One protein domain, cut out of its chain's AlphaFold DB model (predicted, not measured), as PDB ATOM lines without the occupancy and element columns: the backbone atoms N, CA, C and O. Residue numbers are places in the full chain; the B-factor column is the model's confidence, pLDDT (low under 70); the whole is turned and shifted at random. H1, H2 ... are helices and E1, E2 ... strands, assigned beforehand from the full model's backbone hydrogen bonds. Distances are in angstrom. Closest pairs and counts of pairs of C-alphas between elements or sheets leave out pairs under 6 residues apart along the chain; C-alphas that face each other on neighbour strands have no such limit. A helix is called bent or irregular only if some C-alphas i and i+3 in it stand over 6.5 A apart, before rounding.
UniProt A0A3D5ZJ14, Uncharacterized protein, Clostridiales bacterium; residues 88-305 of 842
ATOM      1  N   TRP A  88      10.566 -12.620  48.680       61.31
ATOM      2  CA  TRP A  88      11.345 -11.487  48.137       61.31
ATOM      3  C   TRP A  88      12.305 -11.784  46.981       61.31
ATOM      4  O   TRP A  88      12.720 -10.837  46.307       61.31
ATOM      5  N   ALA A  89      12.632 -13.047  46.685       66.69
ATOM      6  CA  ALA A  89      13.519 -13.368  45.563       66.69
ATOM      7  C   ALA A  89      12.737 -13.362  44.238       66.69
ATOM      8  O   ALA A  89      12.325 -14.408  43.739       66.69
ATOM      9  N   ALA A  90      12.515 -12.164  43.688       73.62
ATOM     10  CA  ALA A  90      11.902 -11.985  42.378       73.62
ATOM     11  C   ALA A  90      12.869 -12.410  41.262       73.62
ATOM     12  O   ALA A  90      14.002 -11.918  41.155       73.62
ATOM     13  N   LYS A  91      12.408 -13.334  40.424       78.62
ATOM     14  CA  LYS A  91      13.171 -13.939  39.334       78.62
ATOM     15  C   LYS A  91      12.453 -13.712  38.015       78.62
ATOM     16  O   LYS A  91      11.231 -13.815  37.931       78.62
ATOM     17  N   THR A  92      13.235 -13.436  36.984       79.12
ATOM     18  CA  THR A  92      12.756 -13.297  35.609       79.12
ATOM     19  C   THR A  92      13.602 -14.170  34.695       79.12
ATOM     20  O   THR A  92      14.766 -14.472  34.985       79.12
ATOM     21  N   ARG A  93      13.006 -14.627  33.594       75.69
ATOM     22  CA  ARG A  93      13.731 -15.407  32.593       75.69
ATOM     23  C   ARG A  93      14.637 -14.483  31.785       75.69
ATOM     24  O   ARG A  93      14.175 -13.483  31.239       75.69
ATOM     25  N   ASP A  94      15.917 -14.829  31.666       70.44
ATOM     26  CA  ASP A  94      16.818 -14.095  30.785       70.44
ATOM     27  C   ASP A  94      16.679 -14.537  29.325       70.44
ATOM     28  O   ASP A  94      17.365 -15.449  28.863       70.44
ATOM     29  N   ASN A  95      15.832 -13.841  28.570       63.41
ATOM     30  CA  ASN A  95      15.656 -14.102  27.139       63.41
ATOM     31  C   ASN A  95      16.814 -13.577  26.265       63.41
ATOM     32  O   ASN A  95      16.800 -13.789  25.056       63.41
ATOM     33  N   SER A  96      17.819 -12.901  26.844       58.78
ATOM     34  CA  SER A  96      18.998 -12.421  26.100       58.78
ATOM     35  C   SER A  96      20.115 -13.464  25.966       58.78
ATOM     36  O   SER A  96      21.058 -13.254  25.200       58.78
ATOM     37  N   SER A  97      20.016 -14.595  26.675       53.12
ATOM     38  CA  SER A  97      20.990 -15.683  26.566       53.12
ATOM     39  C   SER A  97      20.837 -16.409  25.228       53.12
ATOM     40  O   SER A  97      19.801 -17.002  24.941       53.12
ATOM     41  N   THR A  98      21.892 -16.409  24.411       49.62
ATOM     42  CA  THR A  98      21.973 -17.184  23.159       49.62
ATOM     43  C   THR A  98      22.371 -18.646  23.392       49.62
ATOM     44  O   THR A  98      22.524 -19.401  22.432       49.62
ATOM     45  N   SER A  99      22.599 -19.048  24.648       46.78
ATOM     46  CA  SER A  99      22.979 -20.413  25.005       46.78
ATOM     47  C   SER A  99      21.743 -21.305  25.116       46.78
ATOM     48  O   SER A  99      20.886 -21.089  25.975       46.78
ATOM     49  N   THR A 100      21.680 -22.351  24.293       45.44
ATOM     50  CA  THR A 100      20.646 -23.396  24.362       45.44
ATOM     51  C   THR A 100      20.805 -24.330  25.568       45.44
ATOM     52  O   THR A 100      19.925 -25.150  25.809       45.44
ATOM     53  N   THR A 101      21.903 -24.210  26.325       42.91
ATOM     54  CA  THR A 101      22.262 -25.078  27.464       42.91
ATOM     55  C   THR A 101      22.455 -24.316  28.779       42.91
ATOM     56  O   THR A 101      22.889 -24.882  29.767       42.91
ATOM     57  N   THR A 102      22.226 -23.000  28.818       50.47
ATOM     58  CA  THR A 102      22.422 -22.178  30.032       50.47
ATOM     59  C   THR A 102      21.559 -20.916  29.949       50.47
ATOM     60  O   THR A 102      22.042 -19.782  29.919       50.47
ATOM     61  N   THR A 103      20.239 -21.089  29.865       57.09
ATOM     62  CA  THR A 103      19.328 -19.980  30.176       57.09
ATOM     63  C   THR A 103      19.255 -19.854  31.700       57.09
ATOM     64  O   THR A 103      18.742 -20.736  32.392       57.09
ATOM     65  N   THR A 104      19.833 -18.784  32.239       60.81
ATOM     66  CA  THR A 104      19.854 -18.497  33.676       60.81
ATOM     67  C   THR A 104      18.643 -17.655  34.074       60.81
ATOM     68  O   THR A 104      18.133 -16.850  33.291       60.81
ATOM     69  N   LEU A 105      18.148 -17.855  35.297       70.06
ATOM     70  CA  LEU A 105      17.128 -16.981  35.871       70.06
ATOM     71  C   LEU A 105      17.822 -15.752  36.461       70.06
ATOM     72  O   LEU A 105      18.668 -15.873  37.349       70.06
ATOM     73  N   LYS A 106      17.472 -14.562  35.965       66.88
ATOM     74  CA  LYS A 106      18.013 -13.299  36.469       66.88
ATOM     75  C   LYS A 106      17.325 -12.949  37.780       66.88
ATOM     76  O   LYS A 106      16.109 -12.755  37.842       66.88
ATOM     77  N   GLU A 107      18.115 -12.856  38.846       62.56
ATOM     78  CA  GLU A 107      17.666 -12.190  40.064       62.56
ATOM     79  C   GLU A 107      17.521 -10.710  39.774       62.56
ATOM     80  O   GLU A 107      18.484 -10.059  39.376       62.56
ATOM     81  N   THR A 108      16.304 -10.192  39.912       56.66
ATOM     82  CA  THR A 108      16.045  -8.795  39.544       56.66
ATOM     83  C   THR A 108      16.329  -7.844  40.715       56.66
ATOM     84  O   THR A 108      16.564  -6.663  40.490       56.66
ATOM     85  N   LEU A 109      16.411  -8.366  41.949       53.38
ATOM     86  CA  LEU A 109      16.794  -7.651  43.172       53.38
ATOM     87  C   LEU A 109      17.544  -8.608  44.114       53.38
ATOM     88  O   LEU A 109      16.910  -9.423  44.780       53.38
ATOM     89  N   ALA A 110      18.875  -8.502  44.163       44.00
ATOM     90  CA  ALA A 110      19.695  -9.197  45.153       44.00
ATOM     91  C   ALA A 110      19.717  -8.421  46.477       44.00
ATOM     92  O   ALA A 110      19.675  -7.191  46.502       44.00
ATOM     93  N   TRP A 111      19.786  -9.174  47.569       40.56
ATOM     94  CA  TRP A 111      19.972  -8.725  48.947       40.56
ATOM     95  C   TRP A 111      20.905  -7.499  49.054       40.56
ATOM     96  O   TRP A 111      22.072  -7.568  48.675       40.56
ATOM     97  N   SER A 112      20.412  -6.386  49.606       36.47
ATOM     98  CA  SER A 112      21.277  -5.397  50.257       36.47
ATOM     99  C   SER A 112      20.809  -5.288  51.701       36.47
ATOM    100  O   SER A 112      19.638  -5.013  51.959       36.47
ATOM    101  N   SER A 113      21.711  -5.551  52.639       37.78
ATOM    102  CA  SER A 113      21.494  -5.456  54.086       37.78
ATOM    103  C   SER A 113      21.142  -4.039  54.565       37.78
ATOM    104  O   SER A 113      20.803  -3.854  55.733       37.78
ATOM    105  N   ASP A 114      21.190  -3.043  53.672       33.81
ATOM    106  CA  ASP A 114      21.344  -1.638  54.053       33.81
ATOM    107  C   ASP A 114      20.155  -0.730  53.699       33.81
ATOM    108  O   ASP A 114      20.150   0.426  54.115       33.81
ATOM    109  N   SER A 115      19.103  -1.210  53.022       38.16
ATOM    110  CA  SER A 115      17.881  -0.409  52.808       38.16
ATOM    111  C   SER A 115      16.668  -1.029  53.500       38.16
ATOM    112  O   SER A 115      15.897  -1.798  52.936       38.16
ATOM    113  N   ARG A 116      16.488  -0.647  54.768       42.00
ATOM    114  CA  ARG A 116      15.291  -0.899  55.591       42.00
ATOM    115  C   ARG A 116      14.074  -0.056  55.158       42.00
ATOM    116  O   ARG A 116      13.209   0.215  55.983       42.00
ATOM    117  N   ASP A 117      13.992   0.341  53.890       42.66
ATOM    118  CA  ASP A 117      12.786   0.963  53.336       42.66
ATOM    119  C   ASP A 117      11.791  -0.147  52.980       42.66
ATOM    120  O   ASP A 117      11.744  -0.668  51.867       42.66
ATOM    121  N   VAL A 118      11.026  -0.560  53.992       49.50
ATOM    122  CA  VAL A 118       9.954  -1.571  53.902       49.50
ATOM    123  C   VAL A 118       8.626  -0.959  53.416       49.50
ATOM    124  O   VAL A 118       7.616  -1.658  53.330       49.50
ATOM    125  N   ASN A 119       8.637   0.336  53.085       50.69
ATOM    126  CA  ASN A 119       7.475   1.127  52.690       50.69
ATOM    127  C   ASN A 119       7.499   1.330  51.167       50.69
ATOM    128  O   ASN A 119       8.243   2.170  50.662       50.69
ATOM    129  N   GLY A 120       6.705   0.553  50.426       61.72
ATOM    130  CA  GLY A 120       6.563   0.723  48.976       61.72
ATOM    131  C   GLY A 120       6.409  -0.570  48.171       61.72
ATOM    132  O   GLY A 120       6.921  -1.631  48.530       61.72
ATOM    133  N   TYR A 121       5.718  -0.460  47.035       71.69
ATOM    134  CA  TYR A 121       5.646  -1.518  46.028       71.69
ATOM    135  C   TYR A 121       7.006  -1.726  45.359       71.69
ATOM    136  O   TYR A 121       7.721  -0.764  45.069       71.69
ATOM    137  N   ARG A 122       7.336  -2.975  45.025       76.38
ATOM    138  CA  ARG A 122       8.497  -3.282  44.179       76.38
ATOM    139  C   ARG A 122       8.093  -3.351  42.721       76.38
ATOM    140  O   ARG A 122       6.995  -3.801  42.405       76.38
ATOM    141  N   THR A 123       9.005  -2.946  41.841       74.75
ATOM    142  CA  THR A 123       8.828  -3.032  40.391       74.75
ATOM    143  C   THR A 123       9.979  -3.805  39.752       74.75
ATOM    144  O   THR A 123      11.147  -3.597  40.079       74.75
ATOM    145  N   ALA A 124       9.657  -4.741  38.860       73.38
ATOM    146  CA  ALA A 124      10.631  -5.545  38.125       73.38
ATOM    147  C   ALA A 124      10.022  -6.031  36.807       73.38
ATOM    148  O   ALA A 124       8.935  -6.594  36.823       73.38
ATOM    149  N   ASN A 125      10.728  -5.849  35.683       72.31
ATOM    150  CA  ASN A 125      10.355  -6.380  34.362       72.31
ATOM    151  C   ASN A 125       8.865  -6.169  34.008       72.31
ATOM    152  O   ASN A 125       8.128  -7.131  33.833       72.31
ATOM    153  N   ASP A 126       8.401  -4.916  33.977       84.00
ATOM    154  CA  ASP A 126       6.992  -4.549  33.736       84.00
ATOM    155  C   ASP A 126       5.973  -5.144  34.743       84.00
ATOM    156  O   ASP A 126       4.769  -5.124  34.483       84.00
ATOM    157  N   ALA A 127       6.406  -5.619  35.914       85.69
ATOM    158  CA  ALA A 127       5.538  -6.061  37.004       85.69
ATOM    159  C   ALA A 127       5.703  -5.215  38.273       85.69
ATOM    160  O   ALA A 127       6.775  -4.673  38.542       85.69
ATOM    161  N   VAL A 128       4.636  -5.152  39.068       86.94
ATOM    162  CA  VAL A 128       4.545  -4.507  40.380       86.94
ATOM    163  C   VAL A 128       4.052  -5.532  41.396       86.94
ATOM    164  O   VAL A 128       3.104  -6.261  41.116       86.94
ATOM    165  N   TYR A 129       4.680  -5.612  42.566       84.69
ATOM    166  CA  TYR A 129       4.314  -6.598  43.585       84.69
ATOM    167  C   TYR A 129       4.560  -6.098  45.013       84.69
ATOM    168  O   TYR A 129       5.415  -5.239  45.248       84.69
ATOM    169  N   GLY A 130       3.799  -6.639  45.964       80.75
ATOM    170  CA  GLY A 130       3.851  -6.273  47.384       80.75
ATOM    171  C   GLY A 130       2.542  -6.564  48.118       80.75
ATOM    172  O   GLY A 130       1.578  -7.021  47.508       80.75
ATOM    173  N   VAL A 131       2.517  -6.286  49.422       83.19
ATOM    174  CA  VAL A 131       1.333  -6.439  50.280       83.19
ATOM    175  C   VAL A 131       0.439  -5.207  50.156       83.19
ATOM    176  O   VAL A 131       0.915  -4.071  50.248       83.19
ATOM    177  N   ILE A 132      -0.857  -5.432  49.966       84.50
ATOM    178  CA  ILE A 132      -1.893  -4.397  49.903       84.50
ATOM    179  C   ILE A 132      -2.941  -4.611  50.989       84.50
ATOM    180  O   ILE A 132      -3.195  -5.738  51.391       84.50
ATOM    181  N   ASP A 133      -3.565  -3.517  51.421       85.75
ATOM    182  CA  ASP A 133      -4.668  -3.534  52.382       85.75
ATOM    183  C   ASP A 133      -6.006  -3.388  51.645       85.75
ATOM    184  O   ASP A 133      -6.253  -2.395  50.953       85.75
ATOM    185  N   THR A 134      -6.862  -4.396  51.790       88.56
ATOM    186  CA  THR A 134      -8.202  -4.464  51.196       88.56
ATOM    187  C   THR A 134      -9.274  -3.791  52.050       88.56
ATOM    188  O   THR A 134     -10.448  -3.801  51.685       88.56
ATOM    189  N   SER A 135      -8.925  -3.151  53.164       87.69
ATOM    190  CA  SER A 135      -9.882  -2.390  53.957       87.69
ATOM    191  C   SER A 135     -10.417  -1.190  53.170       87.69
ATOM    192  O   SER A 135      -9.668  -0.420  52.558       87.69
ATOM    193  N   ASP A 136     -11.730  -0.950  53.248       86.12
ATOM    194  CA  ASP A 136     -12.373   0.189  52.573       86.12
ATOM    195  C   ASP A 136     -11.757   1.544  52.963       86.12
ATOM    196  O   ASP A 136     -11.787   2.501  52.193       86.12
ATOM    197  N   LYS A 137     -11.156   1.631  54.158       85.25
ATOM    198  CA  LYS A 137     -10.483   2.840  54.655       85.25
ATOM    199  C   LYS A 137      -9.174   3.145  53.919       85.25
ATOM    200  O   LYS A 137      -8.790   4.312  53.859       85.25
ATOM    201  N   LYS A 138      -8.470   2.126  53.416       83.88
ATOM    202  CA  LYS A 138      -7.147   2.258  52.777       83.88
ATOM    203  C   LYS A 138      -7.196   2.024  51.265       83.88
ATOM    204  O   LYS A 138      -6.302   2.491  50.560       83.88
ATOM    205  N   TRP A 139      -8.260   1.408  50.751       88.12
ATOM    206  CA  TRP A 139      -8.376   1.013  49.347       88.12
ATOM    207  C   TRP A 139      -8.207   2.158  48.334       88.12
ATOM    208  O   TRP A 139      -7.521   1.998  47.324       88.12
ATOM    209  N   ASP A 140      -8.762   3.344  48.603       87.94
ATOM    210  CA  ASP A 140      -8.585   4.508  47.719       87.94
ATOM    211  C   ASP A 140      -7.120   4.979  47.652       87.94
ATOM    212  O   ASP A 140      -6.656   5.443  46.608       87.94
ATOM    213  N   THR A 141      -6.370   4.811  48.747       84.75
ATOM    214  CA  THR A 141      -4.931   5.118  48.795       84.75
ATOM    215  C   THR A 141      -4.148   4.090  47.984       84.75
ATOM    216  O   THR A 141      -3.388   4.468  47.096       84.75
ATOM    217  N   VAL A 142      -4.430   2.799  48.196       86.25
ATOM    218  CA  VAL A 142      -3.851   1.678  47.433       86.25
ATOM    219  C   VAL A 142      -4.053   1.869  45.924       86.25
ATOM    220  O   VAL A 142      -3.100   1.783  45.149       86.25
ATOM    221  N   LYS A 143      -5.273   2.226  45.496       88.19
ATOM    222  CA  LYS A 143      -5.583   2.572  44.098       88.19
ATOM    223  C   LYS A 143      -4.746   3.733  43.576       88.19
ATOM    224  O   LYS A 143      -4.216   3.653  42.469       88.19
ATOM    225  N   SER A 144      -4.650   4.816  44.346       84.75
ATOM    226  CA  SER A 144      -3.893   6.003  43.941       84.75
ATOM    227  C   SER A 144      -2.405   5.700  43.773       84.75
ATOM    228  O   SER A 144      -1.792   6.163  42.810       84.75
ATOM    229  N   ASP A 145      -1.825   4.912  44.675       84.00
ATOM    230  CA  ASP A 145      -0.399   4.595  44.653       84.00
ATOM    231  C   ASP A 145      -0.035   3.619  43.535       84.00
ATOM    232  O   ASP A 145       0.950   3.840  42.829       84.00
ATOM    233  N   LEU A 146      -0.866   2.606  43.283       85.88
ATOM    234  CA  LEU A 146      -0.654   1.673  42.176       85.88
ATOM    235  C   LEU A 146      -0.862   2.314  40.802       85.88
ATOM    236  O   LEU A 146      -0.099   2.028  39.875       85.88
ATOM    237  N   ALA A 147      -1.791   3.267  40.679       87.00
ATOM    238  CA  ALA A 147      -1.968   4.032  39.446       87.00
ATOM    239  C   ALA A 147      -0.704   4.833  39.070       87.00
ATOM    240  O   ALA A 147      -0.364   4.925  37.890       87.00
ATOM    241  N   LYS A 148       0.048   5.355  40.056       85.25
ATOM    242  CA  LYS A 148       1.344   6.033  39.817       85.25
ATOM    243  C   LYS A 148       2.405   5.086  39.247       85.25
ATOM    244  O   LYS A 148       3.331   5.545  38.584       85.25
ATOM    245  N   LEU A 149       2.263   3.783  39.492       83.25
ATOM    246  CA  LEU A 149       3.147   2.727  38.994       83.25
ATOM    247  C   LEU A 149       2.625   2.067  37.707       83.25
ATOM    248  O   LEU A 149       3.196   1.080  37.251       83.25
ATOM    249  N   GLY A 150       1.561   2.609  37.107       85.31
ATOM    250  CA  GLY A 150       0.978   2.089  35.869       85.31
ATOM    251  C   GLY A 150       0.108   0.844  36.056       85.31
ATOM    252  O   GLY A 150      -0.172   0.156  35.076       85.31
ATOM    253  N   VAL A 151      -0.323   0.549  37.287       87.12
ATOM    254  CA  VAL A 151      -1.272  -0.530  37.590       87.12
ATOM    255  C   VAL A 151      -2.649   0.076  37.837       87.12
ATOM    256  O   VAL A 151      -2.885   0.737  38.847       87.12
ATOM    257  N   GLU A 152      -3.579  -0.169  36.920       86.12
ATOM    258  CA  GLU A 152      -4.984   0.184  37.121       86.12
ATOM    259  C   GLU A 152      -5.682  -0.918  37.916       86.12
ATOM    260  O   GLU A 152      -5.909  -2.024  37.417       86.12
ATOM    261  N   LEU A 153      -6.015  -0.611  39.171       84.12
ATOM    262  CA  LEU A 153      -6.732  -1.544  40.022       84.12
ATOM    263  C   LEU A 153      -8.240  -1.575  39.709       84.12
ATOM    264  O   LEU A 153      -8.866  -0.523  39.545       84.12
ATOM    265  N   PRO A 154      -8.845  -2.771  39.690       83.69
ATOM    266  CA  PRO A 154     -10.276  -2.972  39.511       83.69
ATOM    267  C   PRO A 154     -11.054  -2.699  40.820       83.69
ATOM    268  O   PRO A 154     -10.663  -1.874  41.655       83.69
ATOM    269  N   ALA A 155     -12.217  -3.338  40.995       88.19
ATOM    270  CA  ALA A 155     -12.927  -3.327  42.272       88.19
ATOM    271  C   ALA A 155     -12.061  -3.940  43.390       88.19
ATOM    272  O   ALA A 155     -11.116  -4.678  43.117       88.19
ATOM    273  N   ASN A 156     -12.373  -3.591  44.641       90.56
ATOM    274  CA  ASN A 156     -11.693  -4.157  45.805       90.56
ATOM    275  C   ASN A 156     -11.845  -5.688  45.795       90.56
ATOM    276  O   ASN A 156     -12.993  -6.137  45.774       90.56
ATOM    277  N   PRO A 157     -10.749  -6.478  45.775       89.38
ATOM    278  CA  PRO A 157     -10.851  -7.935  45.805       89.38
ATOM    279  C   PRO A 157     -11.377  -8.450  47.150       89.38
ATOM    280  O   PRO A 157     -11.823  -9.595  47.213       89.38
ATOM    281  N   GLY A 158     -11.349  -7.616  48.200       89.31
ATOM    282  CA  GLY A 158     -11.692  -8.021  49.557       89.31
ATOM    283  C   GLY A 158     -10.807  -9.167  50.041       89.31
ATOM    284  O   GLY A 158      -9.738  -9.419  49.489       89.31
ATOM    285  N   VAL A 159     -11.301  -9.878  51.043       88.06
ATOM    286  CA  VAL A 159     -10.660 -11.054  51.640       88.06
ATOM    287  C   VAL A 159     -11.420 -12.316  51.227       88.06
ATOM    288  O   VAL A 159     -12.561 -12.232  50.753       88.06
ATOM    289  N   HIS A 160     -10.803 -13.487  51.371       87.25
ATOM    290  CA  HIS A 160     -11.496 -14.755  51.129       87.25
ATOM    291  C   HIS A 160     -12.537 -15.044  52.225       87.25
ATOM    292  O   HIS A 160     -12.555 -14.434  53.291       87.25
ATOM    293  N   GLU A 161     -13.444 -15.984  51.955       83.06
ATOM    294  CA  GLU A 161     -14.636 -16.225  52.783       83.06
ATOM    295  C   GLU A 161     -14.349 -16.747  54.201       83.06
ATOM    296  O   GLU A 161     -15.214 -16.657  55.072       83.06
ATOM    297  N   THR A 162     -13.148 -17.276  54.437       80.88
ATOM    298  CA  THR A 162     -12.709 -17.816  55.732       80.88
ATOM    299  C   THR A 162     -11.732 -16.905  56.478       80.88
ATOM    300  O   THR A 162     -11.284 -17.281  57.562       80.88
ATOM    301  N   ALA A 163     -11.400 -15.733  55.926       79.81
ATOM    302  CA  ALA A 163     -10.496 -14.775  56.555       79.81
ATOM    303  C   ALA A 163     -11.112 -14.189  57.835       79.81
ATOM    304  O   ALA A 163     -12.335 -14.057  57.963       79.81
ATOM    305  N   LYS A 164     -10.264 -13.800  58.790       75.75
ATOM    306  CA  LYS A 164     -10.725 -13.050  59.967       75.75
ATOM    307  C   LYS A 164     -11.154 -11.642  59.547       75.75
ATOM    308  O   LYS A 164     -10.597 -11.070  58.619       75.75
ATOM    309  N   GLU A 165     -12.125 -11.061  60.255       66.25
ATOM    310  CA  GLU A 165     -12.665  -9.728  59.920       66.25
ATOM    311  C   GLU A 165     -11.608  -8.606  59.927       66.25
ATOM    312  O   GLU A 165     -11.814  -7.567  59.299       66.25
ATOM    313  N   ASP A 166     -10.502  -8.787  60.649       70.50
ATOM    314  CA  ASP A 166      -9.392  -7.844  60.761       70.50
ATOM    315  C   ASP A 166      -8.188  -8.172  59.864       70.50
ATOM    316  O   ASP A 166      -7.262  -7.361  59.789       70.50
ATOM    317  N   ASP A 167      -8.212  -9.300  59.151       77.81
ATOM    318  CA  ASP A 167      -7.134  -9.707  58.253       77.81
ATOM    319  C   ASP A 167      -7.380  -9.197  56.832       77.81
ATOM    320  O   ASP A 167      -8.000  -9.858  56.007       77.81
ATOM    321  N   THR A 168      -6.961  -7.960  56.559       81.88
ATOM    322  CA  THR A 168      -7.187  -7.299  55.263       81.88
ATOM    323  C   THR A 168      -5.948  -7.258  54.370       81.88
ATOM    324  O   THR A 168      -5.993  -6.644  53.297       81.88
ATOM    325  N   SER A 169      -4.835  -7.862  54.796       84.06
ATOM    326  CA  SER A 169      -3.533  -7.732  54.136       84.06
ATOM    327  C   SER A 169      -3.271  -8.891  53.180       84.06
ATOM    328  O   SER A 169      -2.982  -9.991  53.610       84.06
ATOM    329  N   ILE A 170      -3.263  -8.624  51.873       86.62
ATOM    330  CA  ILE A 170      -3.064  -9.662  50.847       86.62
ATOM    331  C   ILE A 170      -1.829  -9.379  49.994       86.62
ATOM    332  O   ILE A 170      -1.428  -8.224  49.814       86.62
ATOM    333  N   TYR A 171      -1.233 -10.413  49.401       88.38
ATOM    334  CA  TYR A 171      -0.103 -10.255  48.487       88.38
ATOM    335  C   TYR A 171      -0.568 -10.078  47.041       88.38
ATOM    336  O   TYR A 171      -1.366 -10.855  46.526       88.38
ATOM    337  N   MET A 172      -0.031  -9.078  46.345       90.50
ATOM    338  CA  MET A 172      -0.352  -8.784  44.950       90.50
ATOM    339  C   MET A 172       0.859  -9.005  44.040       90.50
ATOM    340  O   MET A 172       1.967  -8.556  44.344       90.50
ATOM    341  N   ILE A 173       0.621  -9.604  42.871       90.88
ATOM    342  CA  ILE A 173       1.533  -9.592  41.721       90.88
ATOM    343  C   ILE A 173       0.757  -9.078  40.504       90.88
ATOM    344  O   ILE A 173      -0.201  -9.707  40.057       90.88
ATOM    345  N   ALA A 174       1.166  -7.931  39.963       90.88
ATOM    346  CA  ALA A 174       0.496  -7.250  38.860       90.88
ATOM    347  C   ALA A 174       1.453  -7.004  37.686       90.88
ATOM    348  O   ALA A 174       2.452  -6.307  37.830       90.88
ATOM    349  N   GLY A 175       1.141  -7.532  36.505       89.19
ATOM    350  CA  GLY A 175       1.845  -7.230  35.260       89.19
ATOM    351  C   GLY A 175       1.239  -6.008  34.575       89.19
ATOM    352  O   GLY A 175       0.096  -6.060  34.118       89.19
ATOM    353  N   THR A 176       2.010  -4.924  34.464       84.31
ATOM    354  CA  THR A 176       1.636  -3.712  33.704       84.31
ATOM    355  C   THR A 176       1.609  -3.969  32.192       84.31
ATOM    356  O   THR A 176       0.902  -3.284  31.455       84.31
ATOM    357  N   LYS A 177       2.347  -4.990  31.731       85.44
ATOM    358  CA  LYS A 177       2.354  -5.549  30.369       85.44
ATOM    359  C   LYS A 177       2.551  -7.067  30.438       85.44
ATOM    360  O   LYS A 177       2.731  -7.615  31.523       85.44
ATOM    361  N   GLU A 178       2.510  -7.738  29.286       87.06
ATOM    362  CA  GLU A 178       2.927  -9.142  29.181       87.06
ATOM    363  C   GLU A 178       4.382  -9.300  29.622       87.06
ATOM    364  O   GLU A 178       5.288  -8.700  29.049       87.06
ATOM    365  N   THR A 179       4.587 -10.104  30.659       84.56
ATOM    366  CA  THR A 179       5.888 -10.341  31.276       84.56
ATOM    367  C   THR A 179       5.946 -11.725  31.913       84.56
ATOM    368  O   THR A 179       4.936 -12.416  32.037       84.56
ATOM    369  N   THR A 180       7.130 -12.132  32.351       85.19
ATOM    370  CA  THR A 180       7.309 -13.315  33.185       85.19
ATOM    371  C   THR A 180       8.061 -12.924  34.443       85.19
ATOM    372  O   THR A 180       9.200 -12.450  34.373       85.19
ATOM    373  N   ILE A 181       7.434 -13.141  35.596       86.06
ATOM    374  CA  ILE A 181       8.025 -12.882  36.907       86.06
ATOM    375  C   ILE A 181       7.575 -13.954  37.891       86.06
ATOM    376  O   ILE A 181       6.395 -14.281  37.953       86.06
ATOM    377  N   GLY A 182       8.517 -14.487  38.665       86.44
ATOM    378  CA  GLY A 182       8.260 -15.419  39.757       86.44
ATOM    379  C   GLY A 182       8.761 -14.854  41.077       86.44
ATOM    380  O   GLY A 182       9.887 -14.367  41.155       86.44
ATOM    381  N   ILE A 183       7.930 -14.924  42.109       84.62
ATOM    382  CA  ILE A 183       8.252 -14.578  43.490       84.62
ATOM    383  C   ILE A 183       8.399 -15.875  44.275       84.62
ATOM    384  O   ILE A 183       7.549 -16.759  44.197       84.62
ATOM    385  N   LEU A 184       9.486 -15.982  45.030       79.62
ATOM    386  CA  LEU A 184       9.806 -17.163  45.820       79.62
ATOM    387  C   LEU A 184       9.628 -16.891  47.309       79.62
ATOM    388  O   LEU A 184      10.079 -15.855  47.811       79.62
ATOM    389  N   SER A 185       9.048 -17.865  48.005       75.88
ATOM    390  CA  SER A 185       9.066 -17.924  49.460       75.88
ATOM    391  C   SER A 185      10.476 -18.233  49.982       75.88
ATOM    392  O   SER A 185      11.362 -18.734  49.271       75.88
ATOM    393  N   ASN A 186      10.672 -18.001  51.275       71.12
ATOM    394  CA  ASN A 186      11.729 -18.655  52.032       71.12
ATOM    395  C   ASN A 186      11.548 -20.180  52.017       71.12
ATOM    396  O   ASN A 186      10.459 -20.698  51.756       71.12
ATOM    397  N   SER A 187      12.634 -20.895  52.305       70.44
ATOM    398  CA  SER A 187      12.583 -22.345  52.424       70.44
ATOM    399  C   SER A 187      11.834 -22.791  53.674       70.44
ATOM    400  O   SER A 187      12.039 -22.219  54.746       70.44
ATOM    401  N   PHE A 188      11.043 -23.846  53.528       66.75
ATOM    402  CA  PHE A 188      10.418 -24.606  54.608       66.75
ATOM    403  C   PHE A 188      10.826 -26.079  54.488       66.75
ATOM    404  O   PHE A 188      11.346 -26.496  53.448       66.75
ATOM    405  N   SER A 189      10.637 -26.855  55.552       63.19
ATOM    406  CA  SER A 189      11.033 -28.263  55.592       63.19
ATOM    407  C   SER A 189       9.810 -29.174  55.649       63.19
ATOM    408  O   SER A 189       8.812 -28.865  56.292       63.19
ATOM    409  N   VAL A 190       9.889 -30.310  54.960       62.09
ATOM    410  CA  VAL A 190       8.948 -31.424  55.104       62.09
ATOM    411  C   VAL A 190       9.722 -32.583  55.701       62.09
ATOM    412  O   VAL A 190      10.667 -33.086  55.087       62.09
ATOM    413  N   SER A 191       9.354 -32.975  56.914       53.19
ATOM    414  CA  SER A 191      10.010 -34.050  57.654       53.19
ATOM    415  C   SER A 191       9.902 -35.401  56.932       53.19
ATOM    416  O   SER A 191       9.093 -35.584  56.026       53.19
ATOM    417  N   GLY A 192      10.779 -36.349  57.262       53.78
ATOM    418  CA  GLY A 192      10.662 -37.707  56.728       53.78
ATOM    419  C   GLY A 192       9.518 -38.462  57.398       53.78
ATOM    420  O   GLY A 192       9.319 -38.332  58.601       53.78
ATOM    421  N   GLY A 193       8.758 -39.232  56.626       52.00
ATOM    422  CA  GLY A 193       7.567 -39.955  57.073       52.00
ATOM    423  C   GLY A 193       6.306 -39.100  57.258       52.00
ATOM    424  O   GLY A 193       5.282 -39.649  57.655       52.00
ATOM    425  N   SER A 194       6.341 -37.791  56.976       53.75
ATOM    426  CA  SER A 194       5.208 -36.888  57.227       53.75
ATOM    427  C   SER A 194       4.305 -36.691  56.006       53.75
ATOM    428  O   SER A 194       4.788 -36.612  54.870       53.75
ATOM    429  N   TYR A 195       3.010 -36.506  56.265       65.38
ATOM    430  CA  TYR A 195       2.002 -36.083  55.291       65.38
ATOM    431  C   TYR A 195       1.623 -34.630  55.573       65.38
ATOM    432  O   TYR A 195       1.358 -34.267  56.718       65.38
ATOM    433  N   VAL A 196       1.615 -33.785  54.548       71.56
ATOM    434  CA  VAL A 196       1.381 -32.347  54.709       71.56
ATOM    435  C   VAL A 196       0.418 -31.828  53.652       71.56
ATOM    436  O   VAL A 196       0.439 -32.266  52.499       71.56
ATOM    437  N   LYS A 197      -0.415 -30.879  54.062       83.69
ATOM    438  CA  LYS A 197      -1.273 -30.068  53.207       83.69
ATOM    439  C   LYS A 197      -0.695 -28.662  53.167       83.69
ATOM    440  O   LYS A 197      -0.404 -28.066  54.200       83.69
ATOM    441  N   ILE A 198      -0.513 -28.144  51.964       87.75
ATOM    442  CA  ILE A 198      -0.113 -26.762  51.719       87.75
ATOM    443  C   ILE A 198      -1.264 -26.120  50.965       87.75
ATOM    444  O   ILE A 198      -1.539 -26.528  49.835       87.75
ATOM    445  N   SER A 199      -1.945 -25.149  51.567       89.50
ATOM    446  CA  SER A 199      -3.022 -24.426  50.889       89.50
ATOM    447  C   SER A 199      -2.742 -22.937  50.786       89.50
ATOM    448  O   SER A 199      -1.895 -22.400  51.494       89.50
ATOM    449  N   MET A 200      -3.391 -22.286  49.829       91.44
ATOM    450  CA  MET A 200      -3.366 -20.837  49.665       91.44
ATOM    451  C   MET A 200      -4.615 -20.368  48.939       91.44
ATOM    452  O   MET A 200      -5.102 -21.044  48.029       91.44
ATOM    453  N   TRP A 201      -5.096 -19.184  49.286       93.25
ATOM    454  CA  TRP A 201      -6.192 -18.537  48.584       93.25
ATOM    455  C   TRP A 201      -5.651 -17.669  47.459       93.25
ATOM    456  O   TRP A 201      -4.706 -16.908  47.641       93.25
ATOM    457  N   VAL A 202      -6.253 -17.772  46.275       95.25
ATOM    458  CA  VAL A 202      -5.888 -16.960  45.114       95.25
ATOM    459  C   VAL A 202      -7.097 -16.294  44.486       95.25
ATOM    460  O   VAL A 202      -8.160 -16.895  44.362       95.25
ATOM    461  N   ASN A 203      -6.924 -15.058  44.029       95.00
ATOM    462  CA  ASN A 203      -7.905 -14.372  43.199       95.00
ATOM    463  C   ASN A 203      -7.251 -13.948  41.883       95.00
ATOM    464  O   ASN A 203      -6.280 -13.186  41.854       95.00
ATOM    465  N   THR A 204      -7.793 -14.475  40.786       94.88
ATOM    466  CA  THR A 204      -7.280 -14.297  39.422       94.88
ATOM    467  C   THR A 204      -8.301 -13.635  38.499       94.88
ATOM    468  O   THR A 204      -8.155 -13.694  37.277       94.88
ATOM    469  N   GLU A 205      -9.326 -12.965  39.038       94.06
ATOM    470  CA  GLU A 205     -10.420 -12.381  38.245       94.06
ATOM    471  C   GLU A 205      -9.933 -11.376  37.199       94.06
ATOM    472  O   GLU A 205     -10.543 -11.204  36.139       94.06
ATOM    473  N   HIS A 206      -8.786 -10.757  37.465       92.25
ATOM    474  CA  HIS A 206      -8.173  -9.745  36.615       92.25
ATOM    475  C   HIS A 206      -6.858 -10.203  35.980       92.25
ATOM    476  O   HIS A 206      -6.098  -9.379  35.464       92.25
ATOM    477  N   LEU A 207      -6.597 -11.511  35.986       91.69
ATOM    478  CA  LEU A 207      -5.486 -12.115  35.270       91.69
ATOM    479  C   LEU A 207      -5.737 -12.060  33.755       91.69
ATOM    480  O   LEU A 207      -6.840 -12.320  33.275       91.69
ATOM    481  N   LYS A 208      -4.693 -11.740  32.991       86.62
ATOM    482  CA  LYS A 208      -4.683 -11.731  31.523       86.62
ATOM    483  C   LYS A 208      -3.535 -12.617  31.038       86.62
ATOM    484  O   LYS A 208      -2.371 -12.225  31.096       86.62
ATOM    485  N   GLY A 209      -3.862 -13.816  30.562       83.38
ATOM    486  CA  GLY A 209      -2.879 -14.856  30.244       83.38
ATOM    487  C   GLY A 209      -2.803 -15.898  31.358       83.38
ATOM    488  O   GLY A 209      -3.839 -16.265  31.917       83.38
ATOM    489  N   THR A 210      -1.596 -16.369  31.666       84.94
ATOM    490  CA  THR A 210      -1.379 -17.495  32.583       84.94
ATOM    491  C   THR A 210      -0.599 -17.064  33.822       84.94
ATOM    492  O   THR A 210       0.315 -16.246  33.731       84.94
ATOM    493  N   ALA A 211      -0.936 -17.636  34.975       92.19
ATOM    494  CA  ALA A 211      -0.140 -17.583  36.196       92.19
ATOM    495  C   ALA A 211       0.154 -19.009  36.676       92.19
ATOM    496  O   ALA A 211      -0.479 -19.963  36.221       92.19
ATOM    497  N   LYS A 212       1.131 -19.182  37.564       91.31
ATOM    498  CA  LYS A 212       1.541 -20.505  38.039       91.31
ATOM    499  C   LYS A 212       1.939 -20.465  39.507       91.31
ATOM    500  O   LYS A 212       2.660 -19.569  39.940       91.31
ATOM    501  N   ILE A 213       1.496 -21.476  40.244       92.75
ATOM    502  CA  ILE A 213       2.021 -21.815  41.566       92.75
ATOM    503  C   ILE A 213       2.883 -23.062  41.413       92.75
ATOM    504  O   ILE A 213       2.507 -23.985  40.687       92.75
ATOM    505  N   ALA A 214       4.031 -23.113  42.083       89.38
ATOM    506  CA  ALA A 214       4.844 -24.322  42.118       89.38
ATOM    507  C   ALA A 214       5.503 -24.566  43.476       89.38
ATOM    508  O   ALA A 214       5.876 -23.621  44.166       89.38
ATOM    509  N   ILE A 215       5.711 -25.842  43.804       88.12
ATOM    510  CA  ILE A 215       6.549 -26.292  44.921       88.12
ATOM    511  C   ILE A 215       7.805 -26.943  44.342       88.12
ATOM    512  O   ILE A 215       7.718 -27.792  43.450       88.12
ATOM    513  N   GLN A 216       8.976 -26.544  44.838       82.50
ATOM    514  CA  GLN A 216      10.274 -26.942  44.282       82.50
ATOM    515  C   GLN A 216      11.372 -27.070  45.345       82.50
ATOM    516  O   GLN A 216      11.220 -26.569  46.462       82.50
ATOM    517  N   ASP A 217      12.489 -27.703  44.977       74.56
ATOM    518  CA  ASP A 217      13.697 -27.811  45.808       74.56
ATOM    519  C   ASP A 217      14.300 -26.437  46.178       74.56
ATOM    520  O   ASP A 217      14.260 -25.464  45.420       74.56
ATOM    521  N   ASN A 218      14.956 -26.372  47.340       70.00
ATOM    522  CA  ASN A 218      15.743 -25.218  47.787       70.00
ATOM    523  C   ASN A 218      17.162 -25.181  47.156       70.00
ATOM    524  O   ASN A 218      18.159 -25.324  47.864       70.00
ATOM    525  N   LYS A 219      17.276 -25.016  45.828       64.31
ATOM    526  CA  LYS A 219      18.564 -24.994  45.087       64.31
ATOM    527  C   LYS A 219      18.744 -23.755  44.196       64.31
ATOM    528  O   LYS A 219      17.850 -22.923  44.079       64.31
ATOM    529  N   GLN A 220      19.938 -23.593  43.601       57.28
ATOM    530  CA  GLN A 220      20.230 -22.495  42.665       57.28
ATOM    531  C   GLN A 220      19.336 -22.565  41.418       57.28
ATOM    532  O   GLN A 220      19.050 -23.641  40.917       57.28
ATOM    533  N   PHE A 221      18.915 -21.418  40.884       63.72
ATOM    534  CA  PHE A 221      17.850 -21.330  39.879       63.72
ATOM    535  C   PHE A 221      18.387 -21.213  38.443       63.72
ATOM    536  O   PHE A 221      19.013 -20.217  38.079       63.72
ATOM    537  N   SER A 222      18.093 -22.209  37.606       65.81
ATOM    538  CA  SER A 222      18.336 -22.202  36.159       65.81
ATOM    539  C   SER A 222      17.111 -22.766  35.437       65.81
ATOM    540  O   SER A 222      16.300 -23.459  36.048       65.81
ATOM    541  N   VAL A 223      16.965 -22.501  34.138       65.88
ATOM    542  CA  VAL A 223      15.859 -23.072  33.346       65.88
ATOM    543  C   VAL A 223      15.934 -24.610  33.273       65.88
ATOM    544  O   VAL A 223      14.906 -25.285  33.174       65.88
ATOM    545  N   GLU A 224      17.128 -25.191  33.410       65.81
ATOM    546  CA  GLU A 224      17.323 -26.648  33.454       65.81
ATOM    547  C   GLU A 224      16.751 -27.284  34.731       65.81
ATOM    548  O   GLU A 224      16.355 -28.452  34.719       65.81
ATOM    549  N   HIS A 225      16.615 -26.495  35.801       66.94
ATOM    550  CA  HIS A 225      15.992 -26.908  37.061       66.94
ATOM    551  C   HIS A 225      14.455 -26.917  37.006       66.94
ATOM    552  O   HIS A 225      13.807 -27.197  38.005       66.94
ATOM    553  N   SER A 226      13.844 -26.722  35.831       61.88
ATOM    554  CA  SER A 226      12.421 -27.039  35.606       61.88
ATOM    555  C   SER A 226      12.060 -28.490  35.964       61.88
ATOM    556  O   SER A 226      10.917 -28.774  36.307       61.88
ATOM    557  N   LYS A 227      13.042 -29.403  35.938       63.31
ATOM    558  CA  LYS A 227      12.913 -30.796  36.404       63.31
ATOM    559  C   LYS A 227      12.841 -30.942  37.930       63.31
ATOM    560  O   LYS A 227      12.530 -32.023  38.409       63.31
ATOM    561  N   GLU A 228      13.156 -29.885  38.676       67.50
ATOM    562  CA  GLU A 228      13.116 -29.829  40.144       67.50
ATOM    563  C   GLU A 228      11.797 -29.224  40.666       67.50
ATOM    564  O   GLU A 228      11.631 -29.024  41.871       67.50
ATOM    565  N   LEU A 229      10.849 -28.941  39.760       73.25
ATOM    566  CA  LEU A 229       9.459 -28.647  40.095       73.25
ATOM    567  C   LEU A 229       8.758 -29.951  40.472       73.25
ATOM    568  O   LEU A 229       8.624 -30.858  39.650       73.25
ATOM    569  N   HIS A 230       8.290 -30.036  41.712       81.12
ATOM    570  CA  HIS A 230       7.653 -31.248  42.228       81.12
ATOM    571  C   HIS A 230       6.149 -31.243  42.017       81.12
ATOM    572  O   HIS A 230       5.571 -32.278  41.690       81.12
ATOM    573  N   LEU A 231       5.543 -30.072  42.201       86.44
ATOM    574  CA  LEU A 231       4.117 -29.816  42.045       86.44
ATOM    575  C   LEU A 231       3.929 -28.470  41.359       86.44
ATOM    576  O   LEU A 231       4.642 -27.511  41.665       86.44
ATOM    577  N   THR A 232       2.973 -28.394  40.439       88.62
ATOM    578  CA  THR A 232       2.664 -27.162  39.710       88.62
ATOM    579  C   THR A 232       1.174 -27.048  39.447       88.62
ATOM    580  O   THR A 232       0.590 -27.975  38.892       88.62
ATOM    581  N   GLN A 233       0.603 -25.883  39.730       91.81
ATOM    582  CA  GLN A 233      -0.763 -25.533  39.364       91.81
ATOM    583  C   GLN A 233      -0.737 -24.345  38.401       91.81
ATOM    584  O   GLN A 233      -0.252 -23.267  38.744       91.81
ATOM    585  N   GLU A 234      -1.275 -24.539  37.197       91.62
ATOM    586  CA  GLU A 234      -1.543 -23.440  36.270       91.62
ATOM    587  C   GLU A 234      -2.843 -22.737  36.675       91.62
ATOM    588  O   GLU A 234      -3.867 -23.385  36.903       91.62
ATOM    589  N   LEU A 235      -2.808 -21.411  36.744       92.38
ATOM    590  CA  LEU A 235      -3.948 -20.571  37.068       92.38
ATOM    591  C   LEU A 235      -4.391 -19.781  35.837       92.38
ATOM    592  O   LEU A 235      -3.583 -19.179  35.123       92.38
ATOM    593  N   LYS A 236      -5.707 -19.764  35.625       90.38
ATOM    594  CA  LYS A 236      -6.390 -18.980  34.593       90.38
ATOM    595  C   LYS A 236      -7.345 -17.997  35.252       90.38
ATOM    596  O   LYS A 236      -7.605 -18.083  36.451       90.38
ATOM    597  N   GLN A 237      -7.866 -17.069  34.458       93.81
ATOM    598  CA  GLN A 237      -8.847 -16.101  34.929       93.81
ATOM    599  C   GLN A 237     -10.098 -16.815  35.466       93.81
ATOM    600  O   GLN A 237     -10.787 -17.514  34.719       93.81
ATOM    601  N   ALA A 238     -10.395 -16.616  36.748       92.44
ATOM    602  CA  ALA A 238     -11.563 -17.162  37.431       92.44
ATOM    603  C   ALA A 238     -12.193 -16.095  38.334       92.44
ATOM    604  O   ALA A 238     -11.515 -15.172  38.769       92.44
ATOM    605  N   LYS A 239     -13.504 -16.183  38.578       91.50
ATOM    606  CA  LYS A 239     -14.209 -15.205  39.422       91.50
ATOM    607  C   LYS A 239     -13.981 -15.493  40.903       91.50
ATOM    608  O   LYS A 239     -14.176 -16.634  41.315       91.50
ATOM    609  N   GLY A 240     -13.720 -14.439  41.677       91.12
ATOM    610  CA  GLY A 240     -13.591 -14.513  43.132       91.12
ATOM    611  C   GLY A 240     -12.339 -15.241  43.627       91.12
ATOM    612  O   GLY A 240     -11.422 -15.546  42.863       91.12
ATOM    613  N   TRP A 241     -12.315 -15.485  44.938       94.56
ATOM    614  CA  TRP A 241     -11.262 -16.227  45.623       94.56
ATOM    615  C   TRP A 241     -11.439 -17.736  45.445       94.56
ATOM    616  O   TRP A 241     -12.555 -18.250  45.498       94.56
ATOM    617  N   GLN A 242     -10.331 -18.439  45.235       94.31
ATOM    618  CA  GLN A 242     -10.272 -19.890  45.092       94.31
ATOM    619  C   GLN A 242      -9.157 -20.439  45.974       94.31
ATOM    620  O   GLN A 242      -8.048 -19.908  45.956       94.31
ATOM    621  N   GLU A 243      -9.425 -21.509  46.714       93.12
ATOM    622  CA  GLU A 243      -8.380 -22.219  47.444       93.12
ATOM    623  C   GLU A 243      -7.625 -23.151  46.484       93.12
ATOM    624  O   GLU A 243      -8.222 -23.924  45.731       93.12
ATOM    625  N   VAL A 244      -6.297 -23.073  46.505       93.06
ATOM    626  CA  VAL A 244      -5.400 -24.013  45.837       93.06
ATOM    627  C   VAL A 244      -4.736 -24.854  46.910       93.06
ATOM    628  O   VAL A 244      -4.064 -24.317  47.789       93.06
ATOM    629  N   VAL A 245      -4.901 -26.170  46.814       92.81
ATOM    630  CA  VAL A 245      -4.398 -27.131  47.796       92.81
ATOM    631  C   VAL A 245      -3.398 -28.073  47.137       92.81
ATOM    632  O   VAL A 245      -3.630 -28.569  46.034       92.81
ATOM    633  N   PHE A 246      -2.294 -28.317  47.834       92.12
ATOM    634  CA  PHE A 246      -1.293 -29.323  47.514       92.12
ATOM    635  C   PHE A 246      -1.174 -30.317  48.661       92.12
ATOM    636  O   PHE A 246      -1.095 -29.922  49.824       92.12
ATOM    637  N   TYR A 247      -1.075 -31.596  48.322       86.50
ATOM    638  CA  TYR A 247      -0.823 -32.665  49.277       86.50
ATOM    639  C   TYR A 247       0.561 -33.254  49.024       86.50
ATOM    640  O   TYR A 247       0.915 -33.609  47.902       86.50
ATOM    641  N   VAL A 248       1.376 -33.373  50.066       83.94
ATOM    642  CA  VAL A 248       2.733 -33.913  49.965       83.94
ATOM    643  C   VAL A 248       2.925 -35.023  50.990       83.94
ATOM    644  O   VAL A 248       2.661 -34.839  52.172       83.94
ATOM    645  N   PHE A 249       3.439 -36.163  50.542       77.44
ATOM    646  CA  PHE A 249       3.914 -37.238  51.404       77.44
ATOM    647  C   PHE A 249       5.418 -37.414  51.209       77.44
ATOM    648  O   PHE A 249       5.863 -37.739  50.108       77.44
ATOM    649  N   ASN A 250       6.214 -37.216  52.261       66.88
ATOM    650  CA  ASN A 250       7.658 -37.413  52.185       66.88
ATOM    651  C   ASN A 250       8.078 -38.747  52.806       66.88
ATOM    652  O   ASN A 250       8.188 -38.847  54.018       66.88
ATOM    653  N   GLN A 251       8.356 -39.765  51.988       59.00
ATOM    654  CA  GLN A 251       8.909 -41.051  52.446       59.00
ATOM    655  C   GLN A 251      10.441 -41.038  52.568       59.00
ATOM    656  O   GLN A 251      11.040 -42.019  53.002       59.00
ATOM    657  N   ASN A 252      11.092 -39.953  52.152       53.84
ATOM    658  CA  ASN A 252      12.542 -39.798  52.197       53.84
ATOM    659  C   ASN A 252      12.973 -39.099  53.505       53.84
ATOM    660  O   ASN A 252      12.156 -38.774  54.362       53.84
ATOM    661  N   THR A 253      14.267 -38.827  53.658       53.53
ATOM    662  CA  THR A 253      14.800 -37.881  54.648       53.53
ATOM    663  C   THR A 253      14.170 -36.488  54.499       53.53
ATOM    664  O   THR A 253      13.543 -36.175  53.482       53.53
ATOM    665  N   SER A 254      14.307 -35.642  55.530       56.50
ATOM    666  CA  SER A 254      13.740 -34.285  55.531       56.50
ATOM    667  C   SER A 254      14.125 -33.508  54.264       56.50
ATOM    668  O   SER A 254      15.294 -33.469  53.874       56.50
ATOM    669  N   LYS A 255      13.135 -32.894  53.608       61.41
ATOM    670  CA  LYS A 255      13.312 -32.130  52.366       61.41
ATOM    671  C   LYS A 255      13.092 -30.645  52.596       61.41
ATOM    672  O   LYS A 255      12.067 -30.245  53.134       61.41
ATOM    673  N   SER A 256      14.024 -29.827  52.108       72.19
ATOM    674  CA  SER A 256      13.890 -28.368  52.093       72.19
ATOM    675  C   SER A 256      13.262 -27.902  50.775       72.19
ATOM    676  O   SER A 256      13.848 -28.089  49.706       72.19
ATOM    677  N   LEU A 257      12.079 -27.290  50.857       77.31
ATOM    678  CA  LEU A 257      11.241 -26.869  49.731       77.31
ATOM    679  C   LEU A 257      10.968 -25.358  49.751       77.31
ATOM    680  O   LEU A 257      11.186 -24.685  50.757       77.31
ATOM    681  N   ARG A 258      10.482 -24.814  48.631       82.06
ATOM    682  CA  ARG A 258       9.994 -23.429  48.482       82.06
ATOM    683  C   ARG A 258       8.726 -23.379  47.636       82.06
ATOM    684  O   ARG A 258       8.557 -24.213  46.747       82.06
ATOM    685  N   ILE A 259       7.902 -22.355  47.859       86.00
ATOM    686  CA  ILE A 259       6.770 -22.002  46.996       86.00
ATOM    687  C   ILE A 259       7.202 -20.912  46.020       86.00
ATOM    688  O   ILE A 259       7.893 -19.957  46.381       86.00
ATOM    689  N   MET A 260       6.776 -21.055  44.772       88.06
ATOM    690  CA  MET A 260       6.870 -20.046  43.731       88.06
ATOM    691  C   MET A 260       5.473 -19.579  43.334       88.06
ATOM    692  O   MET A 260       4.619 -20.404  43.023       88.06
ATOM    693  N   LEU A 261       5.288 -18.263  43.265       90.75
ATOM    694  CA  LEU A 261       4.115 -17.598  42.699       90.75
ATOM    695  C   LEU A 261       4.560 -16.823  41.460       90.75
ATOM    696  O   LEU A 261       5.421 -15.951  41.582       90.75
ATOM    697  N   SER A 262       4.020 -17.104  40.275       90.00
ATOM    698  CA  SER A 262       4.452 -16.422  39.049       90.00
ATOM    699  C   SER A 262       3.318 -15.938  38.155       90.00
ATOM    700  O   SER A 262       2.301 -16.608  37.996       90.00
ATOM    701  N   LEU A 263       3.539 -14.787  37.514       90.88
ATOM    702  CA  LEU A 263       2.853 -14.416  36.277       90.88
ATOM    703  C   LEU A 263       3.672 -14.967  35.108       90.88
ATOM    704  O   LEU A 263       4.886 -14.760  35.044       90.88
ATOM    705  N   GLY A 264       3.013 -15.686  34.203       87.94
ATOM    706  CA  GLY A 264       3.678 -16.533  33.219       87.94
ATOM    707  C   GLY A 264       4.413 -17.713  33.869       87.94
ATOM    708  O   GLY A 264       4.170 -18.065  35.028       87.94
ATOM    709  N   ASP A 265       5.339 -18.317  33.126       86.31
ATOM    710  CA  ASP A 265       6.201 -19.400  33.611       86.31
ATOM    711  C   ASP A 265       7.677 -19.043  33.419       86.31
ATOM    712  O   ASP A 265       8.193 -19.074  32.303       86.31
ATOM    713  N   ILE A 266       8.383 -18.731  34.515       81.75
ATOM    714  CA  ILE A 266       9.804 -18.340  34.463       81.75
ATOM    715  C   ILE A 266      10.702 -19.438  33.871       81.75
ATOM    716  O   ILE A 266      11.795 -19.141  33.388       81.75
ATOM    717  N   TYR A 267      10.244 -20.692  33.861       80.19
ATOM    718  CA  TYR A 267      10.997 -21.828  33.341       80.19
ATOM    719  C   TYR A 267      10.707 -22.133  31.865       80.19
ATOM    720  O   TYR A 267      11.525 -22.772  31.202       80.19
ATOM    721  N   THR A 268       9.614 -21.621  31.293       78.31
ATOM    722  CA  THR A 268       9.196 -21.934  29.912       78.31
ATOM    723  C   THR A 268       9.315 -20.700  29.014       78.31
ATOM    724  O   THR A 268       9.045 -19.583  29.440       78.31
ATOM    725  N   ALA A 269       9.846 -20.865  27.797       74.50
ATOM    726  CA  ALA A 269      10.055 -19.732  26.893       74.50
ATOM    727  C   ALA A 269       8.703 -19.250  26.371       74.50
ATOM    728  O   ALA A 269       7.823 -20.073  26.133       74.50
ATOM    729  N   ASP A 270       8.558 -17.938  26.191       75.50
ATOM    730  CA  ASP A 270       7.376 -17.309  25.587       75.50
ATOM    731  C   ASP A 270       6.044 -17.582  26.317       75.50
ATOM    732  O   ASP A 270       4.965 -17.359  25.768       75.50
ATOM    733  N   VAL A 271       6.102 -18.022  27.580       82.62
ATOM    734  CA  VAL A 271       4.934 -18.155  28.461       82.62
ATOM    735  C   VAL A 271       4.868 -16.930  29.368       82.62
ATOM    736  O   VAL A 271       5.346 -16.929  30.507       82.62
ATOM    737  N   ASN A 272       4.288 -15.860  28.829       84.62
ATOM    738  CA  ASN A 272       4.110 -14.587  29.523       84.62
ATOM    739  C   ASN A 272       2.717 -14.500  30.173       84.62
ATOM    740  O   ASN A 272       1.744 -15.089  29.699       84.62
ATOM    741  N   GLY A 273       2.619 -13.729  31.251       86.50
ATOM    742  CA  GLY A 273       1.374 -13.348  31.911       86.50
ATOM    743  C   GLY A 273       1.274 -11.832  32.079       86.50
ATOM    744  O   GLY A 273       2.265 -11.109  32.046       86.50
ATOM    745  N   SER A 274       0.057 -11.332  32.248       87.38
ATOM    746  CA  SER A 274      -0.240  -9.929  32.554       87.38
ATOM    747  C   SER A 274      -1.503  -9.837  33.414       87.38
ATOM    748  O   SER A 274      -2.125 -10.854  33.724       87.38
ATOM    749  N   GLY A 275      -1.909  -8.632  33.814       91.31
ATOM    750  CA  GLY A 275      -3.038  -8.473  34.734       91.31
ATOM    751  C   GLY A 275      -2.624  -8.737  36.180       91.31
ATOM    752  O   GLY A 275      -1.456  -8.557  36.514       91.31
ATOM    753  N   ILE A 276      -3.570  -9.102  37.045       92.56
ATOM    754  CA  ILE A 276      -3.355  -9.129  38.499       92.56
ATOM    755  C   ILE A 276      -3.691 -10.506  39.074       92.56
ATOM    756  O   ILE A 276      -4.745 -11.065  38.770       92.56
ATOM    757  N   MET A 277      -2.798 -11.014  39.923       93.75
ATOM    758  CA  MET A 277      -3.025 -12.151  40.807       93.75
ATOM    759  C   MET A 277      -2.875 -11.684  42.253       93.75
ATOM    760  O   MET A 277      -1.861 -11.074  42.606       93.75
ATOM    761  N   TYR A 278      -3.870 -11.998  43.073       93.12
ATOM    762  CA  TYR A 278      -3.797 -11.849  44.521       93.12
ATOM    763  C   TYR A 278      -3.623 -13.215  45.175       93.12
ATOM    764  O   TYR A 278      -4.181 -14.197  44.682       93.12
ATOM    765  N   VAL A 279      -2.852 -13.266  46.256       92.00
ATOM    766  CA  VAL A 279      -2.602 -14.470  47.050       92.00
ATOM    767  C   VAL A 279      -2.725 -14.121  48.523       92.00
ATOM    768  O   VAL A 279      -2.257 -13.061  48.942       92.00
ATOM    769  N   ASP A 280      -3.336 -15.018  49.281       88.00
ATOM    770  CA  ASP A 280      -3.548 -14.877  50.713       88.00
ATOM    771  C   ASP A 280      -3.482 -16.237  51.428       88.00
ATOM    772  O   ASP A 280      -3.538 -17.281  50.768       88.00
ATOM    773  N   ASP A 281      -3.342 -16.215  52.753       82.56
ATOM    774  CA  ASP A 281      -3.470 -17.378  53.642       82.56
ATOM    775  C   ASP A 281      -2.675 -18.618  53.177       82.56
ATOM    776  O   ASP A 281      -3.190 -19.728  53.036       82.56
ATOM    777  N   VAL A 282      -1.377 -18.441  52.910       84.00
ATOM    778  CA  VAL A 282      -0.495 -19.560  52.551       84.00
ATOM    779  C   VAL A 282      -0.192 -20.403  53.792       84.00
ATOM    780  O   VAL A 282       0.667 -20.057  54.603       84.00
ATOM    781  N   THR A 283      -0.861 -21.540  53.932       79.31
ATOM    782  CA  THR A 283      -0.751 -22.413  55.102       79.31
ATOM    783  C   THR A 283       0.106 -23.647  54.843       79.31
ATOM    784  O   THR A 283       0.271 -24.119  53.717       79.31
ATOM    785  N   TYR A 284       0.662 -24.172  55.932       77.81
ATOM    786  CA  TYR A 284       1.270 -25.492  56.003       77.81
ATOM    787  C   TYR A 284       0.645 -26.209  57.187       77.81
ATOM    788  O   TYR A 284       0.711 -25.717  58.315       77.81
ATOM    789  N   GLU A 285       0.080 -27.379  56.933       72.12
ATOM    790  CA  GLU A 285      -0.574 -28.197  57.939       72.12
ATOM    791  C   GLU A 285      -0.060 -29.633  57.838       72.12
ATOM    792  O   GLU A 285      -0.033 -30.226  56.759       72.12
ATOM    793  N   ALA A 286       0.347 -30.206  58.971       62.22
ATOM    794  CA  ALA A 286       0.551 -31.643  59.055       62.22
ATOM    795  C   ALA A 286      -0.819 -32.318  59.004       62.22
ATOM    796  O   ALA A 286      -1.682 -32.054  59.839       62.22
ATOM    797  N   VAL A 287      -1.017 -33.191  58.024       59.28
ATOM    798  CA  VAL A 287      -2.273 -33.914  57.855       59.28
ATOM    799  C   VAL A 287      -2.076 -35.388  58.143       59.28
ATOM    800  O   VAL A 287      -0.968 -35.915  58.128       59.28
ATOM    801  N   SER A 288      -3.169 -36.087  58.414       54.69
ATOM    802  CA  SER A 288      -3.109 -37.542  58.523       54.69
ATOM    803  C   SER A 288      -2.816 -38.176  57.156       54.69
ATOM    804  O   SER A 288      -3.177 -37.618  56.116       54.69
ATOM    805  N   SER A 289      -2.275 -39.401  57.123       55.81
ATOM    806  CA  SER A 289      -2.231 -40.158  55.861       55.81
ATOM    807  C   SER A 289      -3.614 -40.351  55.244       55.81
ATOM    808  O   SER A 289      -3.712 -40.625  54.055       55.81
ATOM    809  N   ASN A 290      -4.676 -40.301  56.055       55.59
ATOM    810  CA  ASN A 290      -6.043 -40.471  55.590       55.59
ATOM    811  C   ASN A 290      -6.456 -39.314  54.691       55.59
ATOM    812  O   ASN A 290      -6.884 -39.527  53.562       55.59
ATOM    813  N   GLU A 291      -6.261 -38.105  55.207       62.72
ATOM    814  CA  GLU A 291      -6.485 -36.867  54.479       62.72
ATOM    815  C   GLU A 291      -5.674 -36.887  53.176       62.72
ATOM    816  O   GLU A 291      -6.241 -36.768  52.098       62.72
ATOM    817  N   TYR A 292      -4.374 -37.198  53.234       68.75
ATOM    818  CA  TYR A 292      -3.572 -37.341  52.015       68.75
ATOM    819  C   TYR A 292      -4.147 -38.399  51.053       68.75
ATOM    820  O   TYR A 292      -4.247 -38.159  49.854       68.75
ATOM    821  N   SER A 293      -4.527 -39.581  51.547       61.19
ATOM    822  CA  SER A 293      -5.040 -40.684  50.725       61.19
ATOM    823  C   SER A 293      -6.348 -40.360  50.006       61.19
ATOM    824  O   SER A 293      -6.577 -40.923  48.935       61.19
ATOM    825  N   LEU A 294      -7.190 -39.483  50.561       64.75
ATOM    826  CA  LEU A 294      -8.404 -38.997  49.892       64.75
ATOM    827  C   LEU A 294      -8.077 -38.120  48.678       64.75
ATOM    828  O   LEU A 294      -8.829 -38.119  47.707       64.75
ATOM    829  N   HIS A 295      -6.929 -37.443  48.713       76.44
ATOM    830  CA  HIS A 295      -6.504 -36.476  47.706       76.44
ATOM    831  C   HIS A 295      -5.308 -36.948  46.862       76.44
ATOM    832  O   HIS A 295      -4.853 -36.246  45.967       76.44
ATOM    833  N   LYS A 296      -4.792 -38.160  47.093       69.12
ATOM    834  CA  LYS A 296      -3.562 -38.676  46.459       69.12
ATOM    835  C   LYS A 296      -3.610 -38.780  44.933       69.12
ATOM    836  O   LYS A 296      -2.560 -38.787  44.298       69.12
ATOM    837  N   ASP A 297      -4.809 -38.948  44.380       74.44
ATOM    838  CA  ASP A 297      -5.040 -39.096  42.944       74.44
ATOM    839  C   ASP A 297      -5.306 -37.727  42.285       74.44
ATOM    840  O   ASP A 297      -5.506 -37.635  41.072       74.44
ATOM    841  N   GLU A 298      -5.306 -36.646  43.073       81.38
ATOM    842  CA  GLU A 298      -5.395 -35.284  42.566       81.38
ATOM    843  C   GLU A 298      -4.082 -34.847  41.917       81.38
ATOM    844  O   GLU A 298      -2.983 -35.239  42.306       81.38
ATOM    845  N   VAL A 299      -4.194 -33.946  40.941       79.00
ATOM    846  CA  VAL A 299      -3.049 -33.400  40.191       79.00
ATOM    847  C   VAL A 299      -2.031 -32.703  41.106       79.00
ATOM    848  O   VAL A 299      -0.850 -32.627  40.771       79.00
ATOM    849  N   ASN A 300      -2.479 -32.232  42.271       86.62
ATOM    850  CA  ASN A 300      -1.670 -31.494  43.233       86.62
ATOM    851  C   ASN A 300      -1.154 -32.359  44.399       86.62
ATOM    852  O   ASN A 300      -0.692 -31.810  45.401       86.62
ATOM    853  N   ALA A 301      -1.194 -33.689  44.273       85.94
ATOM    854  CA  ALA A 301      -0.616 -34.611  45.244       85.94
ATOM    855  C   ALA A 301       0.755 -35.153  44.799       85.94
ATOM    856  O   ALA A 301       0.960 -35.510  43.636       85.94
ATOM    857  N   LYS A 302       1.721 -35.235  45.723       84.69
ATOM    858  CA  LYS A 302       3.066 -35.760  45.449       84.69
ATOM    859  C   LYS A 302       3.589 -36.653  46.560       84.69
ATOM    860  O   LYS A 302       3.693 -36.234  47.708       84.69
ATOM    861  N   VAL A 303       4.071 -37.829  46.164       77.12
ATOM    862  CA  VAL A 303       4.921 -38.673  47.005       77.12
ATOM    863  C   VAL A 303       6.391 -38.434  46.661       77.12
ATOM    864  O   VAL A 303       6.798 -38.510  45.497       77.12
ATOM    865  N   PHE A 304       7.196 -38.139  47.678       70.00
ATOM    866  CA  PHE A 304       8.649 -38.177  47.603       70.00
ATOM    867  C   PHE A 304       9.139 -39.536  48.076       70.00
ATOM    868  O   PHE A 304       9.301 -39.763  49.272       70.00
ATOM    869  N   GLU A 305       9.369 -40.430  47.122       63.88
ATOM    870  CA  GLU A 305       9.858 -41.778  47.398       63.88
ATOM    871  C   GLU A 305      11.296 -41.767  47.967       63.88
ATOM    872  O   GLU A 305      12.075 -40.828  47.716       63.88
TER     873      GLU A 305
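Overview. This is residues 88 to 305 of the 842 residues of an uncharacterized protein of Clostridiales bacterium (UniProt A0A3D5ZJ14). Two strongly twisted sheets stand partly face to face as an uneven sandwich, with E14, E8 and E12 of the larger opposite E13, E10 and E11 of the smaller. E3, E4 and the first part of E5 cover one end with H1 beyond E4, H3 packs on the outside of E8 and E12 near the other end, H2 grazes the smaller sheet, and the loop of residues 112 to 118 sticks out. The printed part has 218 residues with three named helices and fifteen named strands, in the order E1 E2 E3 E4 H1 E5 E6 E7 E8 E9 E10 H2 E11 E12 E13 E14 H3 E15, and is mostly strand. Both sheets are branched, the smaller antiparallel, the larger mixed by the one parallel pair E12 and E15. The whole is compact, with a radius of gyration of the C-alphas of 17.7 A and spans of 50 by 49 by 36 A.

Arrangement. In the larger sheet E14, residues 273 to 286, has three neighbours and bends by 87 degrees at residue 276. On one side of it lies E5, residues 169 to 179, antiparallel, with N 173 and O 277 2.9 A apart; E5 bends by 73 degrees at residue 176. On the other side lie E8, residues 195 to 203, with N 201 and O 280 2.9 A apart, and E9, residues 207 to 209, with N 208 and O 274 2.8 A apart, both antiparallel to E14. E4, residues 127 to 133, lies on one side of E5 and E14 on the other side; E4 and E5 are antiparallel, with N 130 and O 172 3.1 A apart. E4 forms a hairpin with the edge strand E3, residues 122 to 124, with N 122 and O 129 3.0 A apart. E12, residues 241 to 250, lies on one side of E8 and E14 on the other side; E8 and E12 are antiparallel, with N 198 and O 246 2.8 A apart; E8 lies on one side of E12 and on the other side is E15, residues 301 to 304, parallel to E12, with N 302 and O 247 2.8 A apart. H3, residues 289 to 295, is on this sheet at a height of 8.4 A, over E12 and only just over E8, with 3 of its C-alphas; its closest C-alphas to E12 are Tyr 292 and Tyr 247, 6.1 A apart. H1, residues 139 to 148, only grazes the sheet. In the smaller sheet E13, residues 255 to 263, has E6, residues 181 to 185, and E7, residues 188 to 190, on one side and E10, residues 211 to 217, on the other; N 183 and O 261 are 2.8 A apart, N 188 and O 257 2.9 A, N 214 and O 260 2.9 A. E11, residues 229 to 235, lies on one side of E10 and E13 on the other side; E10 and E11 are antiparallel, with N 213 and O 233 2.9 A apart. E1, residues 88 to 93, pairs with E6, N 91 and O 182 being 2.8 A apart, and forms a hairpin with E2, residues 105 to 107, N 106 and O 92 being 2.9 A apart. H2, residues 223 to 228, only grazes this sheet. Between the sheets, the closest C-alphas of E13 and E14 are Leu 263 and Gly 273, 4.7 A apart, and those of E11 and E15 are Leu 231 and Lys 302, 6.9 A apart. Every O i to N i+4 pair is within hydrogen-bond range in H1, 2 of 3 in H3 and 0 of 2 in H2, where 2 of 3 O i to N i+3 pairs are. H2 is only just irregular: C-alphas 224 and 227 are 6.7 A apart.

Along the chain. E1 begins at C-alpha 88, (11.345, -11.487, 48.137). E14, the longest strand, runs 32.7 A from C-alpha 273 at (1.374, -13.348, 31.911). E12 measures 29.2 A, E8 26.8 A, E13 26.1 A, E5 24.9 A and H1 14.5 A. E15 ends at C-alpha 304, (8.649, -38.177, 47.603).

Size, cuts and confidence. The two C-alphas farthest apart, those of Thr 98 and Glu 165, are 51.1 A apart. The printed part has no cut. The links E1 to E2, E2 to E3 and H1 to E5 are long. The mean pLDDT of the printed part is 76.6; 63 residues are under 70, among them residues 95 to 104, 106 to 120, 219 to 228 and 286 to 294.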